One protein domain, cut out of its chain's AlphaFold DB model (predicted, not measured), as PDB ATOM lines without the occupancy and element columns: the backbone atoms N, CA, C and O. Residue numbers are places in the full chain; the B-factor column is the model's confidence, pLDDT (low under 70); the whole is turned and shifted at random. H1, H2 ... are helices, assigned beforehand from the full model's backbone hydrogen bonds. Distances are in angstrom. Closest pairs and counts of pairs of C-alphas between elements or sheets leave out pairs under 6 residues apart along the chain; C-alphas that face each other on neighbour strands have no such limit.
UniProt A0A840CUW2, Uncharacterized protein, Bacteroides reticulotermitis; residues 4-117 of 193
ATOM      1  N   LYS A   4     -31.938 -52.186   8.851       81.94
ATOM      2  CA  LYS A   4     -32.753 -53.300   9.345       81.94
ATOM      3  C   LYS A   4     -33.616 -52.892  10.539       81.94
ATOM      4  O   LYS A   4     -34.821 -53.075  10.512       81.94
ATOM      5  N   GLU A   5     -33.012 -52.267  11.549       80.88
ATOM      6  CA  GLU A   5     -33.736 -51.829  12.750       80.88
ATOM      7  C   GLU A   5     -34.837 -50.803  12.426       80.88
ATOM      8  O   GLU A   5     -35.889 -50.830  13.055       80.88
ATOM      9  N   ALA A   6     -34.635 -49.931  11.432       79.81
ATOM     10  CA  ALA A   6     -35.670 -49.001  10.975       79.81
ATOM     11  C   ALA A   6     -36.829 -49.723  10.250       79.81
ATOM     12  O   ALA A   6     -37.999 -49.429  10.505       79.81
ATOM     13  N   ILE A   7     -36.517 -50.729   9.420       76.31
ATOM     14  CA  ILE A   7     -37.494 -51.595   8.727       76.31
ATOM     15  C   ILE A   7     -38.237 -52.539   9.691       76.31
ATOM     16  O   ILE A   7     -39.371 -52.933   9.405       76.31
ATOM     17  N   ASP A   8     -37.658 -52.854  10.848       76.38
ATOM     18  CA  ASP A   8     -38.241 -53.756  11.854       76.38
ATOM     19  C   ASP A   8     -38.952 -53.012  13.007       76.38
ATOM     20  O   ASP A   8     -39.661 -53.635  13.794       76.38
ATOM     21  N   ALA A   9     -38.821 -51.681  13.091       73.38
ATOM     22  CA  ALA A   9     -39.548 -50.803  14.022       73.38
ATOM     23  C   ALA A   9     -41.098 -50.962  13.962       73.38
ATOM     24  O   ALA A   9     -41.630 -51.649  13.085       73.38
ATOM     25  N   PRO A  10     -41.881 -50.346  14.872       67.38
ATOM     26  CA  PRO A  10     -43.342 -50.403  14.802       67.38
ATOM     27  C   PRO A  10     -43.860 -50.007  13.412       67.38
ATOM     28  O   PRO A  10     -43.433 -49.011  12.835       67.38
ATOM     29  N   ALA A  11     -44.782 -50.796  12.857       64.44
ATOM     30  CA  ALA A  11     -45.145 -50.751  11.438       64.44
ATOM     31  C   ALA A  11     -45.984 -49.527  11.000       64.44
ATOM     32  O   ALA A  11     -46.651 -49.585   9.968       64.44
ATOM     33  N   ILE A  12     -45.960 -48.423  11.751       77.75
ATOM     34  CA  ILE A  12     -46.739 -47.221  11.440       77.75
ATOM     35  C   ILE A  12     -45.938 -46.339  10.479       77.75
ATOM     36  O   ILE A  12     -44.917 -45.750  10.833       77.75
ATOM     37  N   GLN A  13     -46.414 -46.268   9.240       86.50
ATOM     38  CA  GLN A  13     -45.816 -45.465   8.174       86.50
ATOM     39  C   GLN A  13     -46.251 -43.996   8.271       86.50
ATOM     40  O   GLN A  13     -47.273 -43.683   8.884       86.50
ATOM     41  N   LEU A  14     -45.531 -43.087   7.612       82.38
ATOM     42  CA  LEU A  14     -45.871 -41.663   7.554       82.38
ATOM     43  C   LEU A  14     -47.298 -41.441   7.048       82.38
ATOM     44  O   LEU A  14     -48.012 -40.607   7.593       82.38
ATOM     45  N   SER A  15     -47.765 -42.212   6.062       83.38
ATOM     46  CA  SER A  15     -49.152 -42.117   5.591       83.38
ATOM     47  C   SER A  15     -50.194 -42.424   6.667       83.38
ATOM     48  O   SER A  15     -51.280 -41.851   6.636       83.38
ATOM     49  N   GLU A  16     -49.883 -43.335   7.590       82.94
ATOM     50  CA  GLU A  16     -50.767 -43.697   8.702       82.94
ATOM     51  C   GLU A  16     -50.750 -42.595   9.765       82.94
ATOM     52  O   GLU A  16     -51.810 -42.136  10.188       82.94
ATOM     53  N   TRP A  17     -49.559 -42.095  10.114       83.12
ATOM     54  CA  TRP A  17     -49.383 -40.948  11.011       83.12
ATOM     55  C   TRP A  17     -50.147 -39.714  10.527       83.12
ATOM     56  O   TRP A  17     -50.917 -39.127  11.285       83.12
ATOM     57  N   MET A  18     -50.049 -39.402   9.233       85.56
ATOM     58  CA  MET A  18     -50.783 -38.303   8.601       85.56
ATOM     59  C   MET A  18     -52.307 -38.474   8.635       85.56
ATOM     60  O   MET A  18     -53.029 -37.484   8.526       85.56
ATOM     61  N   ARG A  19     -52.810 -39.712   8.758       84.75
ATOM     62  CA  ARG A  19     -54.247 -39.995   8.903       84.75
ATOM     63  C   ARG A  19     -54.722 -39.821  10.344       84.75
ATOM     64  O   ARG A  19     -55.882 -39.477  10.545       84.75
ATOM     65  N   ILE A  20     -53.857 -40.109  11.317       86.50
ATOM     66  CA  ILE A  20     -54.149 -39.946  12.744       86.50
ATOM     67  C   ILE A  20     -54.120 -38.463  13.101       86.50
ATOM     68  O   ILE A  20     -55.105 -37.937  13.608       86.50
ATOM     69  N   ASP A  21     -53.001 -37.801  12.809       87.75
ATOM     70  CA  ASP A  21     -52.804 -36.388  13.097       87.75
ATOM     71  C   ASP A  21     -51.809 -35.778  12.104       87.75
ATOM     72  O   ASP A  21     -50.590 -35.969  12.182       87.75
ATOM     73  N   ASN A  22     -52.352 -35.046  11.136       89.12
ATOM     74  CA  ASN A  22     -51.574 -34.396  10.091       89.12
ATOM     75  C   ASN A  22     -50.674 -33.288  10.662       89.12
ATOM     76  O   ASN A  22     -49.476 -33.263  10.379       89.12
ATOM     77  N   GLU A  23     -51.229 -32.409  11.499       91.31
ATOM     78  CA  GLU A  23     -50.523 -31.227  11.999       91.31
ATOM     79  C   GLU A  23     -49.356 -31.615  12.907       91.31
ATOM     80  O   GLU A  23     -48.252 -31.076  12.767       91.31
ATOM     81  N   VAL A  24     -49.563 -32.597  13.789       91.19
ATOM     82  CA  VAL A  24     -48.504 -33.114  14.664       91.19
ATOM     83  C   VAL A  24     -47.424 -33.817  13.848       91.19
ATOM     84  O   VAL A  24     -46.236 -33.583  14.081       91.19
ATOM     85  N   THR A  25     -47.801 -34.624  12.853       90.50
ATOM     86  CA  THR A  25     -46.832 -35.333  12.001       90.50
ATOM     87  C   THR A  25     -45.986 -34.357  11.184       90.50
ATOM     88  O   THR A  25     -44.757 -34.465  11.169       90.50
ATOM     89  N   GLN A  26     -46.612 -33.356  10.555       93.06
ATOM     90  CA  GLN A  26     -45.894 -32.302   9.837       93.06
ATOM     91  C   GLN A  26     -44.960 -31.534  10.776       93.06
ATOM     92  O   GLN A  26     -43.781 -31.372  10.462       93.06
ATOM     93  N   SER A  27     -45.449 -31.117  11.946       93.88
ATOM     94  CA  SER A  27     -44.654 -30.374  12.934       93.88
ATOM     95  C   SER A  27     -43.454 -31.178  13.434       93.88
ATOM     96  O   SER A  27     -42.362 -30.631  13.599       93.88
ATOM     97  N   MET A  28     -43.619 -32.490  13.609       93.94
ATOM     98  CA  MET A  28     -42.532 -33.389  13.983       93.94
ATOM     99  C   MET A  28     -41.441 -33.422  12.905       93.94
ATOM    100  O   MET A  28     -40.267 -33.222  13.220       93.94
ATOM    101  N   ILE A  29     -41.800 -33.592  11.629       94.81
ATOM    102  CA  ILE A  29     -40.808 -33.613  10.539       94.81
ATOM    103  C   ILE A  29     -40.159 -32.231  10.361       94.81
ATOM    104  O   ILE A  29     -38.942 -32.156  10.180       94.81
ATOM    105  N   VAL A  30     -40.926 -31.139  10.489       95.19
ATOM    106  CA  VAL A  30     -40.380 -29.769  10.532       95.19
ATOM    107  C   VAL A  30     -39.324 -29.662  11.631       95.19
ATOM    108  O   VAL A  30     -38.229 -29.173  11.366       95.19
ATOM    109  N   SER A  31     -39.598 -30.176  12.836       93.44
ATOM    110  CA  SER A  31     -38.640 -30.136  13.946       93.44
ATOM    111  C   SER A  31     -37.342 -30.892  13.632       93.44
ATOM    112  O   SER A  31     -36.259 -30.411  13.966       93.44
ATOM    113  N   PHE A  32     -37.421 -32.020  12.915       94.06
ATOM    114  CA  PHE A  32     -36.240 -32.774  12.489       94.06
ATOM    115  C   PHE A  32     -35.408 -32.018  11.455       94.06
ATOM    116  O   PHE A  32     -34.183 -31.971  11.580       94.06
ATOM    117  N   ILE A  33     -36.052 -31.393  10.464       93.06
ATOM    118  CA  ILE A  33     -35.352 -30.565   9.476       93.06
ATOM    119  C   ILE A  33     -34.702 -29.369  10.171       93.06
ATOM    120  O   ILE A  33     -33.515 -29.129   9.966       93.06
ATOM    121  N   SER A  34     -35.423 -28.664  11.042       91.06
ATOM    122  CA  SER A  34     -34.882 -27.528  11.793       91.06
ATOM    123  C   SER A  34     -33.685 -27.926  12.658       91.06
ATOM    124  O   SER A  34     -32.655 -27.254  12.623       91.06
ATOM    125  N   ALA A  35     -33.760 -29.056  13.369       90.25
ATOM    126  CA  ALA A  35     -32.635 -29.583  14.140       90.25
ATOM    127  C   ALA A  35     -31.431 -29.931  13.245       90.25
ATOM    128  O   ALA A  35     -30.280 -29.699  13.619       90.25
ATOM    129  N   MET A  36     -31.682 -30.455  12.043       89.88
ATOM    130  CA  MET A  36     -30.636 -30.763  11.069       89.88
ATOM    131  C   MET A  36     -29.961 -29.484  10.543       89.88
ATOM    132  O   MET A  36     -28.736 -29.400  10.485       89.88
ATOM    133  N   LEU A  37     -30.734 -28.449  10.221       89.19
ATOM    134  CA  LEU A  37     -30.196 -27.149   9.814       89.19
ATOM    135  C   LEU A  37     -29.320 -26.536  10.912       89.19
ATOM    136  O   LEU A  37     -28.180 -26.154  10.638       89.19
ATOM    137  N   GLN A  38     -29.803 -26.533  12.156       88.44
ATOM    138  CA  GLN A  38     -29.046 -26.038  13.308       88.44
ATOM    139  C   GLN A  38     -27.744 -26.816  13.527       88.44
ATOM    140  O   GLN A  38     -26.701 -26.212  13.766       88.44
ATOM    141  N   TYR A  39     -27.767 -28.147  13.390       87.19
ATOM    142  CA  TYR A  39     -26.569 -28.984  13.518       87.19
ATOM    143  C   TYR A  39     -25.467 -28.595  12.522       87.19
ATOM    144  O   TYR A  39     -24.286 -28.643  12.861       87.19
ATOM    145  N   PHE A  40     -25.834 -28.184  11.307       86.06
ATOM    146  CA  PHE A  40     -24.884 -27.694  10.304       86.06
ATOM    147  C   PHE A  40     -24.618 -26.182  10.391       86.06
ATOM    148  O   PHE A  40     -24.034 -25.608   9.471       86.06
ATOM    149  N   GLY A  41     -25.027 -25.531  11.484       85.19
ATOM    150  CA  GLY A  41     -24.786 -24.109  11.730       85.19
ATOM    151  C   GLY A  41     -25.592 -23.172  10.830       85.19
ATOM    152  O   GLY A  41     -25.188 -22.026  10.641       85.19
ATOM    153  N   ARG A  42     -26.702 -23.648  10.250       84.12
ATOM    154  CA  ARG A  42     -27.613 -22.819   9.451       84.12
ATOM    155  C   ARG A  42     -28.498 -21.985  10.368       84.12
ATOM    156  O   ARG A  42     -28.953 -22.462  11.409       84.12
ATOM    157  N   LYS A  43     -28.757 -20.752   9.957       75.19
ATOM    158  CA  LYS A  43     -29.628 -19.805  10.654       75.19
ATOM    159  C   LYS A  43     -31.013 -19.772  10.005       75.19
ATOM    160  O   LYS A  43     -31.182 -20.214   8.874       75.19
ATOM    161  N   GLU A  44     -32.004 -19.209  10.689       68.00
ATOM    162  CA  GLU A  44     -33.376 -19.091  10.155       68.00
ATOM    163  C   GLU A  44     -33.451 -18.262   8.859       68.00
ATOM    164  O   GLU A  44     -34.303 -18.495   8.007       68.00
ATOM    165  N   GLU A  45     -32.506 -17.341   8.669       71.62
ATOM    166  CA  GLU A  45     -32.328 -16.554   7.442       71.62
ATOM    167  C   GLU A  45     -31.877 -17.388   6.227       71.62
ATOM    168  O   GLU A  45     -32.096 -16.975   5.089       71.62
ATOM    169  N   ASP A  46     -31.307 -18.578   6.444       75.12
ATOM    170  CA  ASP A  46     -30.843 -19.464   5.374       75.12
ATOM    171  C   ASP A  46     -31.971 -20.275   4.721       75.12
ATOM    172  O   ASP A  46     -31.844 -20.676   3.561       75.12
ATOM    173  N   MET A  47     -33.045 -20.569   5.462       84.00
ATOM    174  CA  MET A  47     -34.213 -21.283   4.947       84.00
ATOM    175  C   MET A  47     -35.476 -20.909   5.727       84.00
ATOM    176  O   MET A  47     -35.624 -21.236   6.902       84.00
ATOM    177  N   ASN A  48     -36.421 -20.272   5.035       87.50
ATOM    178  CA  ASN A  48     -37.679 -19.802   5.612       87.50
ATOM    179  C   ASN A  48     -38.613 -20.980   5.955       87.50
ATOM    180  O   ASN A  48     -38.702 -21.952   5.203       87.50
ATOM    181  N   SER A  49     -39.398 -20.856   7.027       88.50
ATOM    182  CA  SER A  49     -40.464 -21.774   7.451       88.50
ATOM    183  C   SER A  49     -41.384 -22.245   6.318       88.50
ATOM    184  O   SER A  49     -41.775 -23.411   6.292       88.50
ATOM    185  N   PHE A  50     -41.703 -21.388   5.339       90.69
ATOM    186  CA  PHE A  50     -42.475 -21.807   4.160       90.69
ATOM    187  C   PHE A  50     -41.719 -22.822   3.286       90.69
ATOM    188  O   PHE A  50     -42.299 -23.807   2.830       90.69
ATOM    189  N   GLN A  51     -40.418 -22.603   3.071       90.94
ATOM    190  CA  GLN A  51     -39.567 -23.534   2.325       90.94
ATOM    191  C   GLN A  51     -39.436 -24.856   3.081       90.94
ATOM    192  O   GLN A  51     -39.586 -25.911   2.469       90.94
ATOM    193  N   VAL A  52     -39.250 -24.804   4.407       93.38
ATOM    194  CA  VAL A  52     -39.222 -26.002   5.261       93.38
ATOM    195  C   VAL A  52     -40.522 -26.791   5.120       93.38
ATOM    196  O   VAL A  52     -40.477 -27.984   4.836       93.38
ATOM    197  N   LYS A  53     -41.681 -26.130   5.242       93.75
ATOM    198  CA  LYS A  53     -42.991 -26.779   5.093       93.75
ATOM    199  C   LYS A  53     -43.142 -27.465   3.736       93.75
ATOM    200  O   LYS A  53     -43.548 -28.619   3.682       93.75
ATOM    201  N   LYS A  54     -42.752 -26.790   2.651       95.19
ATOM    202  CA  LYS A  54     -42.812 -27.370   1.304       95.19
ATOM    203  C   LYS A  54     -41.957 -28.634   1.180       95.19
ATOM    204  O   LYS A  54     -42.400 -29.616   0.598       95.19
ATOM    205  N   ILE A  55     -40.760 -28.632   1.769       95.69
ATOM    206  CA  ILE A  55     -39.885 -29.810   1.788       95.69
ATOM    207  C   ILE A  55     -40.532 -30.950   2.587       95.69
ATOM    208  O   ILE A  55     -40.461 -32.102   2.168       95.69
ATOM    209  N   VAL A  56     -41.191 -30.648   3.708       95.88
ATOM    210  CA  VAL A  56     -41.942 -31.647   4.484       95.88
ATOM    211  C   VAL A  56     -43.072 -32.261   3.659       95.88
ATOM    212  O   VAL A  56     -43.194 -33.486   3.627       95.88
ATOM    213  N   ASP A  57     -43.846 -31.442   2.948       94.88
ATOM    214  CA  ASP A  57     -44.911 -31.921   2.061       94.88
ATOM    215  C   ASP A  57     -44.353 -32.835   0.955       94.88
ATOM    216  O   ASP A  57     -44.904 -33.909   0.696       94.88
ATOM    217  N   ASP A  58     -43.214 -32.466   0.360       96.44
ATOM    218  CA  ASP A  58     -42.526 -33.273  -0.653       96.44
ATOM    219  C   ASP A  58     -42.014 -34.611  -0.079       96.44
ATOM    220  O   ASP A  58     -42.149 -35.656  -0.727       96.44
ATOM    221  N   ILE A  59     -41.465 -34.609   1.144       96.00
ATOM    222  CA  ILE A  59     -41.014 -35.824   1.842       96.00
ATOM    223  C   ILE A  59     -42.198 -36.757   2.097       96.00
ATOM    224  O   ILE A  59     -42.132 -37.932   1.737       96.00
ATOM    225  N   ILE A  60     -43.283 -36.245   2.681       92.38
ATOM    226  CA  ILE A  60     -44.474 -37.040   3.003       92.38
ATOM    227  C   ILE A  60     -45.102 -37.602   1.727       92.38
ATOM    228  O   ILE A  60     -45.483 -38.770   1.690       92.38
ATOM    229  N   SER A  61     -45.193 -36.791   0.672       90.62
ATOM    230  CA  SER A  61     -45.775 -37.205  -0.605       90.62
ATOM    231  C   SER A  61     -44.968 -38.327  -1.263       90.62
ATOM    232  O   SER A  61     -45.526 -39.339  -1.695       90.62
ATOM    233  N   LYS A  62     -43.640 -38.177  -1.314       92.12
ATOM    234  CA  LYS A  62     -42.759 -39.098  -2.039       92.12
ATOM    235  C   LYS A  62     -42.399 -40.350  -1.240       92.12
ATOM    236  O   LYS A  62     -42.294 -41.427  -1.822       92.12
ATOM    237  N   TYR A  63     -42.228 -40.213   0.070       93.75
ATOM    238  CA  TYR A  63     -41.762 -41.263   0.976       93.75
ATOM    239  C   TYR A  63     -42.836 -41.644   2.000       93.75
ATOM    240  O   TYR A  63     -42.535 -41.964   3.144       93.75
ATOM    241  N   TYR A  64     -44.107 -41.643   1.588       90.06
ATOM    242  CA  TYR A  64     -45.259 -41.937   2.450       90.06
ATOM    243  C   TYR A  64     -45.164 -43.279   3.208       90.06
ATOM    244  O   TYR A  64     -45.788 -43.440   4.253       90.06
ATOM    245  N   TYR A  65     -44.401 -44.236   2.673       85.94
ATOM    246  CA  TYR A  65     -44.187 -45.583   3.216       85.94
ATOM    247  C   TYR A  65     -43.035 -45.669   4.226       85.94
ATOM    248  O   TYR A  65     -42.799 -46.739   4.792       85.94
ATOM    249  N   PHE A  66     -42.291 -44.582   4.428       89.19
ATOM    250  CA  PHE A  66     -41.265 -44.513   5.462       89.19
ATOM    251  C   PHE A  66     -41.899 -44.504   6.844       89.19
ATOM    252  O   PHE A  66     -43.045 -44.097   7.024       89.19
ATOM    253  N   ARG A  67     -41.124 -44.928   7.831       88.31
ATOM    254  CA  ARG A  67     -41.414 -44.749   9.252       88.31
ATOM    255  C   ARG A  67     -40.652 -43.549   9.799       88.31
ATOM    256  O   ARG A  67     -39.751 -43.016   9.152       88.31
ATOM    257  N   ILE A  68     -40.975 -43.135  11.019       89.31
ATOM    258  CA  ILE A  68     -40.248 -42.045  11.684       89.31
ATOM    259  C   ILE A  68     -38.771 -42.417  11.884       89.31
ATOM    260  O   ILE A  68     -37.883 -41.584  11.706       89.31
ATOM    261  N   GLU A  69     -38.487 -43.686  12.164       89.31
ATOM    262  CA  GLU A  69     -37.135 -44.227  12.281       89.31
ATOM    263  C   GLU A  69     -36.356 -44.109  10.967       89.31
ATOM    264  O   GLU A  69     -35.174 -43.766  11.000       89.31
ATOM    265  N   ASP A  70     -37.013 -44.315   9.818       92.25
ATOM    266  CA  ASP A  70     -36.406 -44.132   8.494       92.25
ATOM    267  C   ASP A  70     -35.999 -42.657   8.289       92.25
ATOM    268  O   ASP A  70     -34.884 -42.370   7.848       92.25
ATOM    269  N   VAL A  71     -36.861 -41.706   8.679       93.50
ATOM    270  CA  VAL A  71     -36.583 -40.255   8.608       93.50
ATOM    271  C   VAL A  71     -35.381 -39.881   9.486       93.50
ATOM    272  O   VAL A  71     -34.427 -39.249   9.022       93.50
ATOM    273  N   CYS A  72     -35.386 -40.317  10.747       92.31
ATOM    274  CA  CYS A  72     -34.292 -40.080  11.689       92.31
ATOM    275  C   CYS A  72     -32.972 -40.700  11.210       92.31
ATOM    276  O   CYS A  72     -31.903 -40.083  11.315       92.31
ATOM    277  N   LEU A  73     -33.032 -41.920  10.671       93.56
ATOM    278  CA  LEU A  73     -31.863 -42.621  10.164       93.56
ATOM    279  C   LEU A  73     -31.315 -41.960   8.899       93.56
ATOM    280  O   LEU A  73     -30.098 -41.818   8.794       93.56
ATOM    281  N   CYS A  74     -32.176 -41.492   7.994       94.94
ATOM    282  CA  CYS A  74     -31.777 -40.723   6.818       94.94
ATOM    283  C   CYS A  74     -30.929 -39.503   7.215       94.94
ATOM    284  O   CYS A  74     -29.800 -39.355   6.743       94.94
ATOM    285  N   PHE A  75     -31.391 -38.685   8.169       93.25
ATOM    286  CA  PHE A  75     -30.614 -37.535   8.653       93.25
ATOM    287  C   PHE A  75     -29.326 -37.933   9.380       93.25
ATOM    288  O   PHE A  75     -28.300 -37.260   9.265       93.25
ATOM    289  N   LYS A  76     -29.328 -39.041  10.129       92.06
ATOM    290  CA  LYS A  76     -28.096 -39.581  10.720       92.06
ATOM    291  C   LYS A  76     -27.086 -39.963   9.636       92.06
ATOM    292  O   LYS A  76     -25.924 -39.584   9.745       92.06
ATOM    293  N   MET A  77     -27.529 -40.665   8.597       91.31
ATOM    294  CA  MET A  77     -26.677 -41.107   7.497       91.31
ATOM    295  C   MET A  77     -26.149 -39.928   6.677       91.31
ATOM    296  O   MET A  77     -24.968 -39.924   6.338       91.31
ATOM    297  N   ALA A  78     -26.964 -38.896   6.447       90.69
ATOM    298  CA  ALA A  78     -26.526 -37.664   5.796       90.69
ATOM    299  C   ALA A  78     -25.365 -36.985   6.544       90.69
ATOM    300  O   ALA A  78     -24.409 -36.522   5.923       90.69
ATOM    301  N   ARG A  79     -25.399 -36.993   7.885       87.38
ATOM    302  CA  ARG A  79     -24.323 -36.450   8.732       87.38
ATOM    303  C   ARG A  79     -23.054 -37.292   8.719       87.38
ATOM    304  O   ARG A  79     -21.958 -36.741   8.687       87.38
ATOM    305  N   THR A  80     -23.184 -38.615   8.796       86.88
ATOM    306  CA  THR A  80     -22.027 -39.505   8.987       86.88
ATOM    307  C   THR A  80     -21.393 -39.964   7.676       86.88
ATOM    308  O   THR A  80     -20.208 -40.281   7.655       86.88
ATOM    309  N   ASN A  81     -22.151 -39.989   6.575       85.06
ATOM    310  CA  ASN A  81     -21.744 -40.582   5.299       85.06
ATOM    311  C   ASN A  81     -21.745 -39.560   4.156       85.06
ATOM    312  O   ASN A  81     -22.363 -39.766   3.110       85.06
ATOM    313  N   ILE A  82     -20.977 -38.482   4.328       76.88
ATOM    314  CA  ILE A  82     -20.859 -37.368   3.366       76.88
ATOM    315  C   ILE A  82     -20.482 -37.844   1.948       76.88
ATOM    316  O   ILE A  82     -20.889 -37.243   0.957       76.88
ATOM    317  N   LYS A  83     -19.731 -38.947   1.813       76.88
ATOM    318  CA  LYS A  83     -19.371 -39.507   0.495       76.88
ATOM    319  C   LYS A  83     -20.584 -40.003  -0.297       76.88
ATOM    320  O   LYS A  83     -20.595 -39.868  -1.515       76.88
ATOM    321  N   THR A  84     -21.580 -40.564   0.384       78.31
ATOM    322  CA  THR A  84     -22.753 -41.185  -0.251       78.31
ATOM    323  C   THR A  84     -23.939 -40.232  -0.317       78.31
ATOM    324  O   THR A  84     -24.714 -40.279  -1.265       78.31
ATOM    325  N   TYR A  85     -24.057 -39.340   0.668       81.94
ATOM    326  CA  TYR A  85     -25.146 -38.369   0.783       81.94
ATOM    327  C   TYR A  85     -24.780 -36.988   0.209       81.94
ATOM    328  O   TYR A  85     -25.584 -36.062   0.248       81.94
ATOM    329  N   GLY A  86     -23.589 -36.868  -0.381       70.38
ATOM    330  CA  GLY A  86     -23.122 -35.674  -1.075       70.38
ATOM    331  C   GLY A  86     -22.482 -34.639  -0.151       70.38
ATOM    332  O   GLY A  86     -22.838 -34.482   1.017       70.38
ATOM    333  N   LYS A  87     -21.517 -33.898  -0.704       68.94
ATOM    334  CA  LYS A  87     -20.995 -32.682  -0.075       68.94
ATOM    335  C   LYS A  87     -21.984 -31.550  -0.331       68.94
ATOM    336  O   LYS A  87     -22.308 -31.276  -1.481       68.94
ATOM    337  N   PHE A  88     -22.406 -30.868   0.723       72.38
ATOM    338  CA  PHE A  88     -23.123 -29.603   0.619       72.38
ATOM    339  C   PHE A  88     -22.104 -28.486   0.871       72.38
ATOM    340  O   PHE A  88     -21.472 -28.421   1.926       72.38
ATOM    341  N   TYR A  89     -21.862 -27.643  -0.133       67.62
ATOM    342  CA  TYR A  89     -20.828 -26.599  -0.108       67.62
ATOM    343  C   TYR A  89     -21.286 -25.376   0.698       67.62
ATOM    344  O   TYR A  89     -21.337 -24.262   0.191       67.62
ATOM    345  N   GLY A  90     -21.687 -25.597   1.951       66.56
ATOM    346  CA  GLY A  90     -22.196 -24.540   2.823       66.56
ATOM    347  C   GLY A  90     -23.592 -24.033   2.455       66.56
ATOM    348  O   GLY A  90     -23.999 -23.007   2.980       66.56
ATOM    349  N   VAL A  91     -24.335 -24.734   1.593       74.44
ATOM    350  CA  VAL A  91     -25.743 -24.443   1.282       74.44
ATOM    351  C   VAL A  91     -26.542 -25.726   1.448       74.44
ATOM    352  O   VAL A  91     -26.236 -26.726   0.804       74.44
ATOM    353  N   ILE A  92     -27.539 -25.698   2.330       85.25
ATOM    354  CA  ILE A  92     -28.501 -26.788   2.512       85.25
ATOM    355  C   ILE A  92     -29.853 -26.244   2.082       85.25
ATOM    356  O   ILE A  92     -30.441 -25.420   2.779       85.25
ATOM    357  N   ASP A  93     -30.308 -26.689   0.920       87.38
ATOM    358  CA  ASP A  93     -31.597 -26.340   0.336       87.38
ATOM    359  C   ASP A  93     -32.513 -27.573   0.244       87.38
ATOM    360  O   ASP A  93     -32.147 -28.692   0.625       87.38
ATOM    361  N   GLY A  94     -33.721 -27.382  -0.290       89.00
ATOM    362  CA  GLY A  94     -34.669 -28.481  -0.482       89.00
ATOM    363  C   GLY A  94     -34.136 -29.594  -1.388       89.00
ATOM    364  O   GLY A  94     -34.379 -30.767  -1.113       89.00
ATOM    365  N   GLY A  95     -33.357 -29.257  -2.423       91.31
ATOM    366  CA  GLY A  95     -32.744 -30.244  -3.315       91.31
ATOM    367  C   GLY A  95     -31.748 -31.145  -2.587       91.31
ATOM    368  O   GLY A  95     -31.775 -32.365  -2.757       91.31
ATOM    369  N   THR A  96     -30.929 -30.556  -1.717       91.56
ATOM    370  CA  THR A  96     -29.967 -31.272  -0.874       91.56
ATOM    371  C   THR A  96     -30.675 -32.244   0.066       91.56
ATOM    372  O   THR A  96     -30.342 -33.430   0.088       91.56
ATOM    373  N   ILE A  97     -31.706 -31.776   0.781       93.31
ATOM    374  CA  ILE A  97     -32.480 -32.620   1.703       93.31
ATOM    375  C   ILE A  97     -33.153 -33.763   0.935       93.31
ATOM    376  O   ILE A  97     -32.995 -34.924   1.302       93.31
ATOM    377  N   MET A  98     -33.838 -33.475  -0.172       94.88
ATOM    378  CA  MET A  98     -34.487 -34.512  -0.984       94.88
ATOM    379  C   MET A  98     -33.487 -35.503  -1.595       94.88
ATOM    380  O   MET A  98     -33.810 -36.682  -1.761       94.88
ATOM    381  N   GLY A  99     -32.265 -35.055  -1.894       94.31
ATOM    382  CA  GLY A  99     -31.156 -35.908  -2.313       94.31
ATOM    383  C   GLY A  99     -30.761 -36.925  -1.242       94.31
ATOM    384  O   GLY A  99     -30.557 -38.097  -1.561       94.31
ATOM    385  N   TRP A 100     -30.737 -36.520   0.032       94.94
ATOM    386  CA  TRP A 100     -30.478 -37.434   1.147       94.94
ATOM    387  C   TRP A 100     -31.536 -38.528   1.250       94.94
ATOM    388  O   TRP A 100     -31.191 -39.706   1.321       94.94
ATOM    389  N   PHE A 101     -32.817 -38.159   1.172       96.12
ATOM    390  CA  PHE A 101     -33.904 -39.138   1.201       96.12
ATOM    391  C   PHE A 101     -33.859 -40.086  -0.001       96.12
ATOM    392  O   PHE A 101     -34.129 -41.273   0.148       96.12
ATOM    393  N   ALA A 102     -33.477 -39.606  -1.188       95.00
ATOM    394  CA  ALA A 102     -33.312 -40.461  -2.362       95.00
ATOM    395  C   ALA A 102     -32.153 -41.463  -2.207       95.00
ATOM    396  O   ALA A 102     -32.296 -42.625  -2.585       95.00
ATOM    397  N   ALA A 103     -31.024 -41.032  -1.637       94.25
ATOM    398  CA  ALA A 103     -29.897 -41.916  -1.349       94.25
ATOM    399  C   ALA A 103     -30.266 -42.974  -0.298       94.25
ATOM    400  O   ALA A 103     -29.952 -44.152  -0.474       94.25
ATOM    401  N   TYR A 104     -30.975 -42.563   0.756       95.62
ATOM    402  CA  TYR A 104     -31.466 -43.466   1.789       95.62
ATOM    403  C   TYR A 104     -32.477 -44.480   1.240       95.62
ATOM    404  O   TYR A 104     -32.324 -45.674   1.480       95.62
ATOM    405  N   ASP A 105     -33.459 -44.035   0.449       94.50
ATOM    406  CA  ASP A 105     -34.464 -44.907  -0.174       94.50
ATOM    407  C   ASP A 105     -33.816 -46.003  -1.023       94.50
ATOM    408  O   ASP A 105     -34.177 -47.172  -0.919       94.50
ATOM    409  N   LYS A 106     -32.788 -45.646  -1.800       92.19
ATOM    410  CA  LYS A 106     -32.031 -46.614  -2.595       92.19
ATOM    411  C   LYS A 106     -31.354 -47.673  -1.717       92.19
ATOM    412  O   LYS A 106     -31.469 -48.859  -2.007       92.19
ATOM    413  N   GLN A 107     -30.682 -47.262  -0.640       91.44
ATOM    414  CA  GLN A 107     -30.031 -48.194   0.294       91.44
ATOM    415  C   GLN A 107     -31.044 -49.086   1.015       91.44
ATOM    416  O   GLN A 107     -30.785 -50.264   1.257       91.44
ATOM    417  N   ARG A 108     -32.204 -48.524   1.358       90.19
ATOM    418  CA  ARG A 108     -33.314 -49.252   1.966       90.19
ATOM    419  C   ARG A 108     -33.869 -50.305   1.007       90.19
ATOM    420  O   ARG A 108     -34.031 -51.451   1.417       90.19
ATOM    421  N   ASP A 109     -34.098 -49.945  -0.254       86.50
ATOM    422  CA  ASP A 109     -34.561 -50.865  -1.298       86.50
ATOM    423  C   ASP A 109     -33.540 -51.993  -1.546       86.50
ATOM    424  O   ASP A 109     -33.923 -53.160  -1.615       86.50
ATOM    425  N   GLU A 110     -32.242 -51.676  -1.601       86.75
ATOM    426  CA  GLU A 110     -31.162 -52.670  -1.708       86.75
ATOM    427  C   GLU A 110     -31.140 -53.623  -0.503       86.75
ATOM    428  O   GLU A 110     -31.028 -54.838  -0.674       86.75
ATOM    429  N   HIS A 111     -31.305 -53.098   0.716       83.06
ATOM    430  CA  HIS A 111     -31.358 -53.911   1.931       83.06
ATOM    431  C   HIS A 111     -32.573 -54.844   1.938       83.06
ATOM    432  O   HIS A 111     -32.451 -56.007   2.320       83.06
ATOM    433  N   ILE A 112     -33.739 -54.353   1.510       79.38
ATOM    434  CA  ILE A 112     -34.954 -55.161   1.382       79.38
ATOM    435  C   ILE A 112     -34.746 -56.260   0.337       79.38
ATOM    436  O   ILE A 112     -35.013 -57.419   0.631       79.38
ATOM    437  N   ALA A 113     -34.224 -55.926  -0.846       76.94
ATOM    438  CA  ALA A 113     -33.972 -56.901  -1.908       76.94
ATOM    439  C   ALA A 113     -32.982 -57.995  -1.472       76.94
ATOM    440  O   ALA A 113     -33.203 -59.169  -1.754       76.94
ATOM    441  N   ALA A 114     -31.929 -57.628  -0.735       73.81
ATOM    442  CA  ALA A 114     -30.936 -58.571  -0.226       73.81
ATOM    443  C   ALA A 114     -31.475 -59.515   0.863       73.81
ATOM    444  O   ALA A 114     -30.943 -60.604   1.026       73.81
ATOM    445  N   HIS A 115     -32.514 -59.115   1.602       64.88
ATOM    446  CA  HIS A 115     -33.111 -59.921   2.679       64.88
ATOM    447  C   HIS A 115     -34.454 -60.559   2.281       64.88
ATOM    448  O   HIS A 115     -35.050 -61.286   3.072       64.88
ATOM    449  N   GLN A 116     -34.937 -60.335   1.053       56.16
ATOM    450  CA  GLN A 116     -36.073 -61.072   0.484       56.16
ATOM    451  C   GLN A 116     -35.711 -62.532   0.154       56.16
ATOM    452  O   GLN A 116     -36.609 -63.374   0.106       56.16
ATOM    453  N   SER A 117     -34.420 -62.849  -0.013       46.47
ATOM    454  CA  SER A 117     -33.925 -64.200  -0.319       46.47
ATOM    455  C   SER A 117     -33.972 -65.191   0.849       46.47
ATOM    456  O   SER A 117     -33.743 -66.373   0.620       46.47
TER     457      SER A 117
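What this domain is: This is residues 4 to 117 of the 193 residues of an uncharacterized protein of Bacteroides reticulotermitis (UniProt A0A840CUW2). Two crossed layers of helices make a flat body: H3 and H5 run the same way in one layer and cross H4 and H7, which run the same way in the other. H7, the longest helix, reaches beyond them at its last residues, and short H1, H2 and H6 sit at the rim. The printed part has 114 residues with seven named helices, H1 to H7 in chain order, and no named strand; its class is all helix. It is compact, with a radius of gyration of the C-alphas of 14.1 A and spans of 47 by 36 by 18 A.

How they stand to each other: H1, residues 4 to 8, touches residues 69 to 73 of H5, residues 68 to 80; the closest C-alphas, of Ala 6 and Glu 69, are 5.2 A apart. H2, residues 14 to 20, touches H3, residues 22 to 39, at Met 18 and Thr 25, C-alphas 6.0 A apart. H3 touches H4, residues 49 to 62, at a steep tilt of 65 degrees, closest at C-alphas 29 and 56, 6.5 A. H3 and H5 are close but not clearly touching, 7.2 A between C-alphas 36 and 75. H7, residues 94 to 117, touches H4 at a shallow tilt of 23 degrees, C-alphas 55 and 94 being 5.8 A apart, and H5 at 69.8 degrees, only just steep, C-alphas 74 and 104 being 5.7 A apart. H6, residues 82 to 85, touches H7, C-alphas 85 and 100 being 5.4 A apart. It only just touches H5, with 3 pairs of C-alphas within 8 A, and only at the corner. Every O i to N i+4 pair is within hydrogen-bond range in H1 to H5, and 19 of 20 in H7; H6 is too short for one.

Where its parts are: H1 begins at C-alpha 4, (-32.753, -53.300, 9.345). H3 is 25.8 A long, H4 19.9 A, H5 18.6 A and H7 35.7 A, ending at C-alpha 117, (-33.925, -64.200, -0.319).

The domain as a whole: The two C-alphas farthest apart, of Glu 45 and Ser 117, are 48.3 A apart. The printed part has no cut, and no link is long. Confidence is under 70 at residues 10 to 11, 44, 87, 89 to 90 and 115 to 117.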